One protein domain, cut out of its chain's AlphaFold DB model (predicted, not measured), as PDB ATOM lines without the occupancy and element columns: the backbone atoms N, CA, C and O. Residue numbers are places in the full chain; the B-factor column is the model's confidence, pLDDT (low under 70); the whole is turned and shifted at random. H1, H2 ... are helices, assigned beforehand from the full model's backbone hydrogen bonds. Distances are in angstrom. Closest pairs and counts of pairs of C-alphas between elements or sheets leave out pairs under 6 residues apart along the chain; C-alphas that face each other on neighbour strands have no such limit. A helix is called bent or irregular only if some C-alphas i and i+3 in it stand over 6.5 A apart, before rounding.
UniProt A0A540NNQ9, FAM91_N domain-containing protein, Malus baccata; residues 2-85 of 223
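Overview. This is residues 2 to 85 of the 223 residues of the protein "FAM91_N domain-containing protein" of Malus baccata (UniProt A0A540NNQ9). H3 runs through the middle of this helical domain, and the longest helix, H5, packs with its residues 69 to 76 on residues 45 to 50 of H3 and then runs on away from it to one end of the domain. The short H4 packs on H3 as well, while away from H5 the helix H2 leads by a tight link into the beginning of H3, and H1 comes with its last part near the middle of H3, about perpendicular to it; contacts between the helices are few, and residues 2 to 6 form a tail before H1. The printed part has 84 residues with five named helices, in the order H1, H2, H3, H4, H5, and no named strand; its class is all helix. The whole is compact, with a radius of gyration of the C-alphas of 13.5 A, and the C-alphas span 40 by 35 by 21 A along their three main axes.

Arrangement. H5, residues 66 to 84, has a kink of 29 degrees near residue 78. It touches H3, residues 37 to 50, and the closest C-alphas of the two, those of Val 49 and Met 73, are 5.1 A apart. H5 touches H3 with residues 69 to 76 alone, and H3 touches H5 with residues 45 to 50 alone. The two helices run the same way at a steep tilt of 53 degrees. H3 also touches H4, residues 59 to 62, where the closest C-alphas, those of Ile 45 and Ala 60, are 5.5 A apart. H4 is close to H5 but not clearly touching it, with the C-alphas of Ala 60 and Tyr 69 closest at 7.2 A. H1, residues 8 to 18, is close to H3 but not clearly touching it: the closest C-alphas, those of Ile 17 and Val 44, are 6.4 A apart, and the lines of the two helices are about perpendicular at 81 degrees. H1 is likewise close to H4 but not clearly touching it, with the C-alphas of Ile 17 and Phe 59 closest at 7.1 A. H2, residues 28 to 34, only just touches H1, with 3 pairs of C-alphas within 8 A; the closest are those of Glu 9 and Leu 30, 7.3 A apart, and the lines are about perpendicular at 86 degrees. H2 and H3 are close but not clearly touching, with the C-alphas of Leu 34 and Trp 40 closest at 6.2 A and the lines about perpendicular at 73 degrees. H5 is apart from H1 and from H2, and H2 is apart from H4. In H1, H2 and H3 every pair of O i and N i+4 is within hydrogen-bond range, in H5 14 of 15 are, and H4 is too short for such a pair.

Along the chain. H5 is 24.5 A long from its first to its last C-alpha, from C-alpha 66 at (25.133, 13.383, 23.827) to C-alpha 84 at (1.711, 14.673, 16.902). H3 is 19.9 A long, and its centre is the nearest to the mean of the C-alphas, at 3.0 A. H1 begins with C-alpha 8 at (17.285, 37.992, 6.860) and is 15.4 A long. H2 has seven residues, and its centre is the farthest from the mean of the C-alphas, at 15.2 A. H4 has four residues and is neither bent nor irregular, but only just: C-alphas 59 and 62 are 6.0 A apart.

Size, cuts and confidence. The two C-alphas farthest apart are those of Lys 28 and Tyr 85, 40.7 A. The printed part runs from residue 2 to residue 85 and has no cut. The links from H2 to H3 and from H4 to H5 are tight, those from H1 to H2 and from H3 to H4 are short, and no link is long. The mean pLDDT of the printed part is 76.9, and 14 residues are under 70, namely residues 2 to 6 and residues 77 to 85, of which 77 to 84 belong to H5.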
ATOM      1  N   GLN A   2       0.921  28.941   4.853       35.03
ATOM      2  CA  GLN A   2       2.036  29.686   4.266       35.03
ATOM      3  C   GLN A   2       3.084  29.922   5.366       35.03
ATOM      4  O   GLN A   2       2.767  30.515   6.395       35.03
ATOM      5  N   ARG A   3       4.309  29.403   5.203       42.25
ATOM      6  CA  ARG A   3       5.429  29.771   6.085       42.25
ATOM      7  C   ARG A   3       5.752  31.238   5.813       42.25
ATOM      8  O   ARG A   3       6.021  31.581   4.665       42.25
ATOM      9  N   ALA A   4       5.715  32.074   6.850       46.22
ATOM     10  CA  ALA A   4       6.223  33.439   6.770       46.22
ATOM     11  C   ALA A   4       7.658  33.418   6.199       46.22
ATOM     12  O   ALA A   4       8.413  32.489   6.514       46.22
ATOM     13  N   PRO A   5       8.037  34.377   5.335       49.50
ATOM     14  CA  PRO A   5       9.386  34.427   4.793       49.50
ATOM     15  C   PRO A   5      10.380  34.571   5.949       49.50
ATOM     16  O   PRO A   5      10.257  35.485   6.763       49.50
ATOM     17  N   ALA A   6      11.336  33.640   6.032       59.47
ATOM     18  CA  ALA A   6      12.387  33.659   7.044       59.47
ATOM     19  C   ALA A   6      13.093  35.017   7.001       59.47
ATOM     20  O   ALA A   6      13.545  35.444   5.930       59.47
ATOM     21  N   THR A   7      13.162  35.699   8.144       79.38
ATOM     22  CA  THR A   7      13.816  37.007   8.243       79.38
ATOM     23  C   THR A   7      15.277  36.887   7.800       79.38
ATOM     24  O   THR A   7      15.886  35.819   7.890       79.38
ATOM     25  N   ILE A   8      15.874  37.976   7.306       78.00
ATOM     26  CA  ILE A   8      17.285  37.992   6.860       78.00
ATOM     27  C   ILE A   8      18.216  37.447   7.961       78.00
ATOM     28  O   ILE A   8      19.195  36.757   7.683       78.00
ATOM     29  N   GLU A   9      17.881  37.705   9.223       75.50
ATOM     30  CA  GLU A   9      18.614  37.217  10.394       75.50
ATOM     31  C   GLU A   9      18.479  35.709  10.587       75.50
ATOM     32  O   GLU A   9      19.467  35.039  10.883       75.50
ATOM     33  N   GLU A  10      17.293  35.153  10.346       78.12
ATOM     34  CA  GLU A  10      17.070  33.712  10.376       78.12
ATOM     35  C   GLU A  10      17.855  33.008   9.261       78.12
ATOM     36  O   GLU A  10      18.468  31.971   9.499       78.12
ATOM     37  N   GLN A  11      17.950  33.604   8.070       81.69
ATOM     38  CA  GLN A  11      18.775  33.064   6.980       81.69
ATOM     39  C   GLN A  11      20.273  33.074   7.316       81.69
ATOM     40  O   GLN A  11      20.969  32.086   7.071       81.69
ATOM     41  N   LEU A  12      20.770  34.163   7.911       82.31
ATOM     42  CA  LEU A  12      22.162  34.264   8.359       82.31
ATOM     43  C   LEU A  12      22.472  33.259   9.476       82.31
ATOM     44  O   LEU A  12      23.525  32.621   9.453       82.31
ATOM     45  N   LEU A  13      21.542  33.071  10.413       83.62
ATOM     46  CA  LEU A  13      21.655  32.087  11.484       83.62
ATOM     47  C   LEU A  13      21.716  30.659  10.925       83.62
ATOM     48  O   LEU A  13      22.600  29.889  11.290       83.62
ATOM     49  N   LEU A  14      20.833  30.320   9.984       83.50
ATOM     50  CA  LEU A  14      20.836  29.015   9.318       83.50
ATOM     51  C   LEU A  14      22.144  28.748   8.568       83.50
ATOM     52  O   LEU A  14      22.663  27.633   8.622       83.50
ATOM     53  N   LYS A  15      22.689  29.765   7.890       85.44
ATOM     54  CA  LYS A  15      23.976  29.660   7.197       85.44
ATOM     55  C   LYS A  15      25.115  29.385   8.180       85.44
ATOM     56  O   LYS A  15      25.869  28.443   7.967       85.44
ATOM     57  N   ALA A  16      25.180  30.127   9.284       83.88
ATOM     58  CA  ALA A  16      26.206  29.947  10.308       83.88
ATOM     59  C   ALA A  16      26.134  28.571  11.003       83.88
ATOM     60  O   ALA A  16      27.167  27.977  11.300       83.88
ATOM     61  N   ILE A  17      24.929  28.027  11.220       84.56
ATOM     62  CA  ILE A  17      24.761  26.666  11.759       84.56
ATOM     63  C   ILE A  17      25.226  25.619  10.740       84.56
ATOM     64  O   ILE A  17      25.880  24.647  11.113       84.56
ATOM     65  N   LYS A  18      24.912  25.816   9.453       83.69
ATOM     66  CA  LYS A  18      25.315  24.904   8.373       83.69
ATOM     67  C   LYS A  18      26.831  24.886   8.160       83.69
ATOM     68  O   LYS A  18      27.382  23.836   7.853       83.69
ATOM     69  N   GLU A  19      27.486  26.030   8.326       85.69
ATOM     70  CA  GLU A  19      28.943  26.181   8.233       85.69
ATOM     71  C   GLU A  19      29.669  25.821   9.548       85.69
ATOM     72  O   GLU A  19      30.891  25.911   9.617       85.69
ATOM     73  N   GLU A  20      28.940  25.374  10.582       85.00
ATOM     74  CA  GLU A  20      29.472  25.039  11.913       85.00
ATOM     75  C   GLU A  20      30.313  26.165  12.546       85.00
ATOM     76  O   GLU A  20      31.323  25.915  13.216       85.00
ATOM     77  N   CYS A  21      29.900  27.419  12.339       83.12
ATOM     78  CA  CYS A  21      30.644  28.583  12.801       83.12
ATOM     79  C   CYS A  21      30.640  28.683  14.343       83.12
ATOM     80  O   CYS A  21      29.567  28.735  14.957       83.12
ATOM     81  N   PRO A  22      31.811  28.758  15.006       83.12
ATOM     82  CA  PRO A  22      31.887  29.066  16.433       83.12
ATOM     83  C   PRO A  22      31.462  30.514  16.721       83.12
ATOM     84  O   PRO A  22      31.566  31.381  15.851       83.12
ATOM     85  N   TRP A  23      31.043  30.784  17.965       83.56
ATOM     86  CA  TRP A  23      30.557  32.099  18.419       83.56
ATOM     87  C   TRP A  23      31.470  33.269  18.020       83.56
ATOM     88  O   TRP A  23      31.000  34.272  17.484       83.56
ATOM     89  N   GLU A  24      32.783  33.098  18.187       84.12
ATOM     90  CA  GLU A  24      33.789  34.128  17.886       84.12
ATOM     91  C   GLU A  24      33.837  34.524  16.401       84.12
ATOM     92  O   GLU A  24      34.220  35.639  16.062       84.12
ATOM     93  N   SER A  25      33.431  33.618  15.508       84.12
ATOM     94  CA  SER A  25      33.431  33.828  14.053       84.12
ATOM     95  C   SER A  25      32.090  34.320  13.503       84.12
ATOM     96  O   SER A  25      31.948  34.518  12.296       84.12
ATOM     97  N   LEU A  26      31.088  34.502  14.369       82.88
ATOM     98  CA  LEU A  26      29.778  34.967  13.936       82.88
ATOM     99  C   LEU A  26      29.824  36.433  13.482       82.88
ATOM    100  O   LEU A  26      30.530  37.255  14.069       82.88
ATOM    101  N   PRO A  27      29.001  36.809  12.486       83.81
ATOM    102  CA  PRO A  27      28.783  38.206  12.143       83.81
ATOM    103  C   PRO A  27      28.406  39.037  13.378       83.81
ATOM    104  O   PRO A  27      27.504  38.658  14.125       83.81
ATOM    105  N   LYS A  28      29.020  40.218  13.545       80.38
ATOM    106  CA  LYS A  28      28.749  41.137  14.674       80.38
ATOM    107  C   LYS A  28      27.260  41.429  14.863       80.38
ATOM    108  O   LYS A  28      26.785  41.520  15.987       80.38
ATOM    109  N   ARG A  29      26.505  41.509  13.763       81.38
ATOM    110  CA  ARG A  29      25.044  41.659  13.793       81.38
ATOM    111  C   ARG A  29      24.361  40.527  14.571       81.38
ATOM    112  O   ARG A  29      23.508  40.807  15.398       81.38
ATOM    113  N   LEU A  30      24.754  39.272  14.338       79.81
ATOM    114  CA  LEU A  30      24.198  38.121  15.055       79.81
ATOM    115  C   LEU A  30      24.666  38.071  16.513       79.81
ATOM    116  O   LEU A  30      23.874  37.706  17.374       79.81
ATOM    117  N   GLN A  31      25.911  38.465  16.800       81.25
ATOM    118  CA  GLN A  31      26.407  38.542  18.179       81.25
ATOM    119  C   GLN A  31      25.614  39.559  19.013       81.25
ATOM    120  O   GLN A  31      25.262  39.271  20.153       81.25
ATOM    121  N   VAL A  32      25.261  40.711  18.430       82.19
ATOM    122  CA  VAL A  32      24.414  41.721  19.086       82.19
ATOM    123  C   VAL A  32      23.004  41.175  19.341       82.19
ATOM    124  O   VAL A  32      22.505  41.278  20.459       82.19
ATOM    125  N   THR A  33      22.381  40.533  18.346       81.06
ATOM    126  CA  THR A  33      21.021  39.975  18.476       81.06
ATOM    127  C   THR A  33      20.935  38.825  19.483       81.06
ATOM    128  O   THR A  33      19.940  38.706  20.190       81.06
ATOM    129  N   LEU A  34      21.944  37.951  19.531       78.94
ATOM    130  CA  LEU A  34      21.959  36.792  20.427       78.94
ATOM    131  C   LEU A  34      22.488  37.142  21.824       78.94
ATOM    132  O   LEU A  34      22.221  36.417  22.768       78.94
ATOM    133  N   SER A  35      23.195  38.263  21.979       78.81
ATOM    134  CA  SER A  35      23.663  38.818  23.259       78.81
ATOM    135  C   SER A  35      24.683  37.967  24.038       78.81
ATOM    136  O   SER A  35      25.496  38.539  24.760       78.81
ATOM    137  N   SER A  36      24.707  36.638  23.889       86.12
ATOM    138  CA  SER A  36      25.662  35.743  24.549       86.12
ATOM    139  C   SER A  36      25.972  34.469  23.756       86.12
ATOM    140  O   SER A  36      25.209  34.014  22.895       86.12
ATOM    141  N   LYS A  37      27.105  33.850  24.104       86.00
ATOM    142  CA  LYS A  37      27.538  32.556  23.566       86.00
ATOM    143  C   LYS A  37      26.565  31.436  23.938       86.00
ATOM    144  O   LYS A  37      26.299  30.552  23.125       86.00
ATOM    145  N   GLU A  38      26.000  31.494  25.138       84.69
ATOM    146  CA  GLU A  38      24.993  30.557  25.632       84.69
ATOM    147  C   GLU A  38      23.708  30.626  24.795       84.69
ATOM    148  O   GLU A  38      23.139  29.589  24.442       84.69
ATOM    149  N   GLU A  39      23.273  31.830  24.406       85.56
ATOM    150  CA  GLU A  39      22.112  32.006  23.531       85.56
ATOM    151  C   GLU A  39      22.353  31.332  22.172       85.56
ATOM    152  O   GLU A  39      21.489  30.594  21.685       85.56
ATOM    153  N   TRP A  40      23.542  31.521  21.586       86.50
ATOM    154  CA  TRP A  40      23.940  30.865  20.339       86.50
ATOM    155  C   TRP A  40      23.935  29.346  20.448       86.50
ATOM    156  O   TRP A  40      23.331  28.670  19.615       86.50
ATOM    157  N   HIS A  41      24.553  28.809  21.498       87.88
ATOM    158  CA  HIS A  41      24.578  27.376  21.767       87.88
ATOM    159  C   HIS A  41      23.168  26.781  21.814       87.88
ATOM    160  O   HIS A  41      22.880  25.780  21.156       87.88
ATOM    161  N   ARG A  42      22.248  27.448  22.511       86.19
ATOM    162  CA  ARG A  42      20.853  27.016  22.595       86.19
ATOM    163  C   ARG A  42      20.121  27.100  21.247       86.19
ATOM    164  O   ARG A  42      19.355  26.191  20.939       86.19
ATOM    165  N   ARG A  43      20.396  28.099  20.396       85.44
ATOM    166  CA  ARG A  43      19.831  28.161  19.025       85.44
ATOM    167  C   ARG A  43      20.354  27.051  18.117       85.44
ATOM    168  O   ARG A  43      19.590  26.515  17.317       85.44
ATOM    169  N   VAL A  44      21.630  26.688  18.250       87.06
ATOM    170  CA  VAL A  44      22.222  25.543  17.544       87.06
ATOM    171  C   VAL A  44      21.505  24.252  17.939       87.06
ATOM    172  O   VAL A  44      21.041  23.522  17.062       87.06
ATOM    173  N   ILE A  45      21.370  23.997  19.246       85.88
ATOM    174  CA  ILE A  45      20.687  22.807  19.773       85.88
ATOM    175  C   ILE A  45      19.244  22.771  19.272       85.88
ATOM    176  O   ILE A  45      18.839  21.788  18.653       85.88
ATOM    177  N   GLU A  46      18.495  23.862  19.442       85.94
ATOM    178  CA  GLU A  46      17.102  23.968  19.007       85.94
ATOM    179  C   GLU A  46      16.948  23.698  17.502       85.94
ATOM    180  O   GLU A  46      16.036  22.979  17.090       85.94
ATOM    181  N   HIS A  47      17.851  24.224  16.669       86.06
ATOM    182  CA  HIS A  47      17.831  23.975  15.231       86.06
ATOM    183  C   HIS A  47      18.066  22.497  14.899       86.06
ATOM    184  O   HIS A  47      17.286  21.898  14.151       86.06
ATOM    185  N   CYS A  48      19.119  21.893  15.459       84.38
ATOM    186  CA  CYS A  48      19.447  20.489  15.223       84.38
ATOM    187  C   CYS A  48      18.323  19.566  15.722       84.38
ATOM    188  O   CYS A  48      17.962  18.610  15.035       84.38
ATOM    189  N   VAL A  49      17.729  19.886  16.874       83.88
ATOM    190  CA  VAL A  49      16.583  19.180  17.460       83.88
ATOM    191  C   VAL A  49      15.340  19.292  16.572       83.88
ATOM    192  O   VAL A  49      14.743  18.272  16.224       83.88
ATOM    193  N   LYS A  50      14.980  20.502  16.122       81.62
ATOM    194  CA  LYS A  50      13.852  20.729  15.196       81.62
ATOM    195  C   LYS A  50      14.015  19.956  13.888       81.62
ATOM    196  O   LYS A  50      13.029  19.486  13.321       81.62
ATOM    197  N   LYS A  51      15.253  19.820  13.408       78.88
ATOM    198  CA  LYS A  51      15.606  19.059  12.202       78.88
ATOM    199  C   LYS A  51      15.789  17.556  12.442       78.88
ATOM    200  O   LYS A  51      15.939  16.835  11.463       78.88
ATOM    201  N   ARG A  52      15.724  17.089  13.696       75.69
ATOM    202  CA  ARG A  52      15.897  15.680  14.104       75.69
ATOM    203  C   ARG A  52      17.227  15.078  13.635       75.69
ATOM    204  O   ARG A  52      17.270  13.941  13.175       75.69
ATOM    205  N   LEU A  53      18.303  15.861  13.711       81.88
ATOM    206  CA  LEU A  53      19.624  15.411  13.271       81.88
ATOM    207  C   LEU A  53      20.277  14.498  14.326       81.88
ATOM    208  O   LEU A  53      20.185  14.792  15.516       81.88
ATOM    209  N   PRO A  54      20.966  13.415  13.929       78.50
ATOM    210  CA  PRO A  54      21.751  12.601  14.856       78.50
ATOM    211  C   PRO A  54      22.883  13.409  15.510       78.50
ATOM    212  O   PRO A  54      23.597  14.134  14.807       78.50
ATOM    213  N   TRP A  55      23.081  13.262  16.829       82.31
ATOM    214  CA  TRP A  55      24.054  14.051  17.602       82.31
ATOM    215  C   TRP A  55      25.463  13.992  17.001       82.31
ATOM    216  O   TRP A  55      26.071  15.027  16.737       82.31
ATOM    217  N   ASN A  56      25.929  12.784  16.682       78.75
ATOM    218  CA  ASN A  56      27.240  12.511  16.086       78.75
ATOM    219  C   ASN A  56      27.496  13.252  14.758       78.75
ATOM    220  O   ASN A  56      28.639  13.574  14.446       78.75
ATOM    221  N   THR A  57      26.444  13.545  13.994       82.00
ATOM    222  CA  THR A  57      26.532  14.212  12.683       82.00
ATOM    223  C   THR A  57      26.214  15.705  12.724       82.00
ATOM    224  O   THR A  57      26.387  16.392  11.722       82.00
ATOM    225  N   CYS A  58      25.736  16.226  13.855       83.50
ATOM    226  CA  CYS A  58      25.239  17.596  13.945       83.50
ATOM    227  C   CYS A  58      26.209  18.522  14.687       83.50
ATOM    228  O   CYS A  58      27.081  18.081  15.442       83.50
ATOM    229  N   PHE A  59      26.051  19.832  14.491       84.31
ATOM    230  CA  PHE A  59      26.900  20.840  15.129       84.31
ATOM    231  C   PHE A  59      26.776  20.842  16.664       84.31
ATOM    232  O   PHE A  59      27.730  21.182  17.363       84.31
ATOM    233  N   ALA A  60      25.644  20.365  17.199       84.19
ATOM    234  CA  ALA A  60      25.406  20.291  18.638       84.19
ATOM    235  C   ALA A  60      26.443  19.428  19.388       84.19
ATOM    236  O   ALA A  60      26.669  19.671  20.571       84.19
ATOM    237  N   ARG A  61      27.160  18.516  18.707       85.25
ATOM    238  CA  ARG A  61      28.260  17.724  19.296       85.25
ATOM    239  C   ARG A  61      29.396  18.553  19.893       85.25
ATOM    240  O   ARG A  61      30.067  18.104  20.813       85.25
ATOM    241  N   LYS A  62      29.626  19.757  19.361       84.44
ATOM    242  CA  LYS A  62      30.668  20.682  19.843       84.44
ATOM    243  C   LYS A  62      30.191  21.545  21.014       84.44
ATOM    244  O   LYS A  62      30.985  22.274  21.596       84.44
ATOM    245  N   VAL A  63      28.895  21.498  21.311       83.81
ATOM    246  CA  VAL A  63      28.204  22.463  22.169       83.81
ATOM    247  C   VAL A  63      27.614  21.801  23.413       83.81
ATOM    248  O   VAL A  63      27.620  22.403  24.481       83.81
ATOM    249  N   CYS A  64      27.121  20.571  23.289       85.12
ATOM    250  CA  CYS A  64      26.464  19.832  24.364       85.12
ATOM    251  C   CYS A  64      26.859  18.354  24.333       85.12
ATOM    252  O   CYS A  64      27.258  17.813  23.294       85.12
ATOM    253  N   LYS A  65      26.732  17.695  25.486       86.25
ATOM    254  CA  LYS A  65      26.957  16.252  25.603       86.25
ATOM    255  C   LYS A  65      25.825  15.487  24.919       86.25
ATOM    256  O   LYS A  65      24.701  15.975  24.846       86.25
ATOM    257  N   GLU A  66      26.115  14.264  24.476       80.00
ATOM    258  CA  GLU A  66      25.133  13.383  23.827       80.00
ATOM    259  C   GLU A  66      23.846  13.255  24.663       80.00
ATOM    260  O   GLU A  66      22.753  13.450  24.141       80.00
ATOM    261  N   GLY A  67      23.976  13.014  25.974       75.62
ATOM    262  CA  GLY A  67      22.832  12.877  26.881       75.62
ATOM    263  C   GLY A  67      21.934  14.117  26.919       75.62
ATOM    264  O   GLY A  67      20.739  14.006  26.668       75.62
ATOM    265  N   GLU A  68      22.512  15.297  27.155       82.81
ATOM    266  CA  GLU A  68      21.773  16.569  27.233       82.81
ATOM    267  C   GLU A  68      21.081  16.909  25.908       82.81
ATOM    268  O   GLU A  68      19.904  17.263  25.890       82.81
ATOM    269  N   TYR A  69      21.782  16.730  24.781       83.75
ATOM    270  CA  TYR A  69      21.231  16.999  23.452       83.75
ATOM    271  C   TYR A  69      19.942  16.236  23.212       83.75
ATOM    272  O   TYR A  69      18.943  16.765  22.718       83.75
ATOM    273  N   TYR A  70      19.992  14.948  23.514       75.94
ATOM    274  CA  TYR A  70      18.866  14.112  23.247       75.94
ATOM    275  C   TYR A  70      17.809  14.195  24.353       75.94
ATOM    276  O   TYR A  70      16.648  13.940  24.059       75.94
ATOM    277  N   GLU A  71      18.131  14.585  25.588       76.81
ATOM    278  CA  GLU A  71      17.119  14.993  26.571       76.81
ATOM    279  C   GLU A  71      16.322  16.203  26.074       76.81
ATOM    280  O   GLU A  71      15.089  16.174  26.098       76.81
ATOM    281  N   ASP A  72      16.993  17.216  25.524       80.06
ATOM    282  CA  ASP A  72      16.346  18.376  24.907       80.06
ATOM    283  C   ASP A  72      15.569  17.993  23.646       80.06
ATOM    284  O   ASP A  72      14.425  18.423  23.460       80.06
ATOM    285  N   MET A  73      16.131  17.113  22.809       76.50
ATOM    286  CA  MET A  73      15.406  16.528  21.683       76.50
ATOM    287  C   MET A  73      14.159  15.809  22.162       76.50
ATOM    288  O   MET A  73      13.097  15.954  21.566       76.50
ATOM    289  N   MET A  74      14.266  15.060  23.253       70.19
ATOM    290  CA  MET A  74      13.156  14.327  23.824       70.19
ATOM    291  C   MET A  74      12.128  15.252  24.453       70.19
ATOM    292  O   MET A  74      10.945  14.962  24.350       70.19
ATOM    293  N   ARG A  75      12.521  16.367  25.066       74.44
ATOM    294  CA  ARG A  75      11.592  17.378  25.581       74.44
ATOM    295  C   ARG A  75      10.848  18.054  24.438       74.44
ATOM    296  O   ARG A  75       9.623  18.143  24.472       74.44
ATOM    297  N   PHE A  76      11.570  18.450  23.394       72.25
ATOM    298  CA  PHE A  76      10.993  19.022  22.184       72.25
ATOM    299  C   PHE A  76      10.059  18.034  21.486       72.25
ATOM    300  O   PHE A  76       8.937  18.391  21.131       72.25
ATOM    301  N   LEU A  77      10.489  16.780  21.330       63.59
ATOM    302  CA  LEU A  77       9.675  15.709  20.781       63.59
ATOM    303  C   LEU A  77       8.543  15.348  21.723       63.59
ATOM    304  O   LEU A  77       7.502  15.037  21.216       63.59
ATOM    305  N   ARG A  78       8.639  15.398  23.046       62.75
ATOM    306  CA  ARG A  78       7.481  15.133  23.914       62.75
ATOM    307  C   ARG A  78       6.466  16.247  23.806       62.75
ATOM    308  O   ARG A  78       5.302  15.929  23.717       62.75
ATOM    309  N   LEU A  79       6.872  17.510  23.730       60.59
ATOM    310  CA  LEU A  79       5.946  18.630  23.534       60.59
ATOM    311  C   LEU A  79       5.326  18.624  22.130       60.59
ATOM    312  O   LEU A  79       4.126  18.822  21.975       60.59
ATOM    313  N   THR A  80       6.134  18.337  21.109       53.44
ATOM    314  CA  THR A  80       5.688  18.291  19.712       53.44
ATOM    315  C   THR A  80       4.937  16.995  19.421       53.44
ATOM    316  O   THR A  80       3.869  17.029  18.841       53.44
ATOM    317  N   CYS A  81       5.429  15.842  19.865       50.44
ATOM    318  CA  CYS A  81       4.735  14.555  19.818       50.44
ATOM    319  C   CYS A  81       3.495  14.591  20.710       50.44
ATOM    320  O   CYS A  81       2.502  14.103  20.233       50.44
ATOM    321  N   LEU A  82       3.407  15.263  21.874       48.19
ATOM    322  CA  LEU A  82       2.102  15.489  22.561       48.19
ATOM    323  C   LEU A  82       1.049  16.067  21.610       48.19
ATOM    324  O   LEU A  82      -0.115  15.692  21.677       48.19
ATOM    325  N   PHE A  83       1.499  16.863  20.642       47.09
ATOM    326  CA  PHE A  83       0.704  17.397  19.541       47.09
ATOM    327  C   PHE A  83       0.622  16.500  18.276       47.09
ATOM    328  O   PHE A  83      -0.281  16.678  17.467       47.09
ATOM    329  N   TYR A  84       1.544  15.547  18.084       47.41
ATOM    330  CA  TYR A  84       1.711  14.673  16.902       47.41
ATOM    331  C   TYR A  84       1.652  13.147  17.211       47.41
ATOM    332  O   TYR A  84       1.886  12.346  16.304       47.41
ATOM    333  N   TYR A  85       1.324  12.713  18.443       50.22
ATOM    334  CA  TYR A  85       1.364  11.321  18.971       50.22
ATOM    335  C   TYR A  85       0.400  10.401  18.232       50.22
ATOM    336  O   TYR A  85       0.355   9.206  18.495       50.22
TER     337      TYR A  85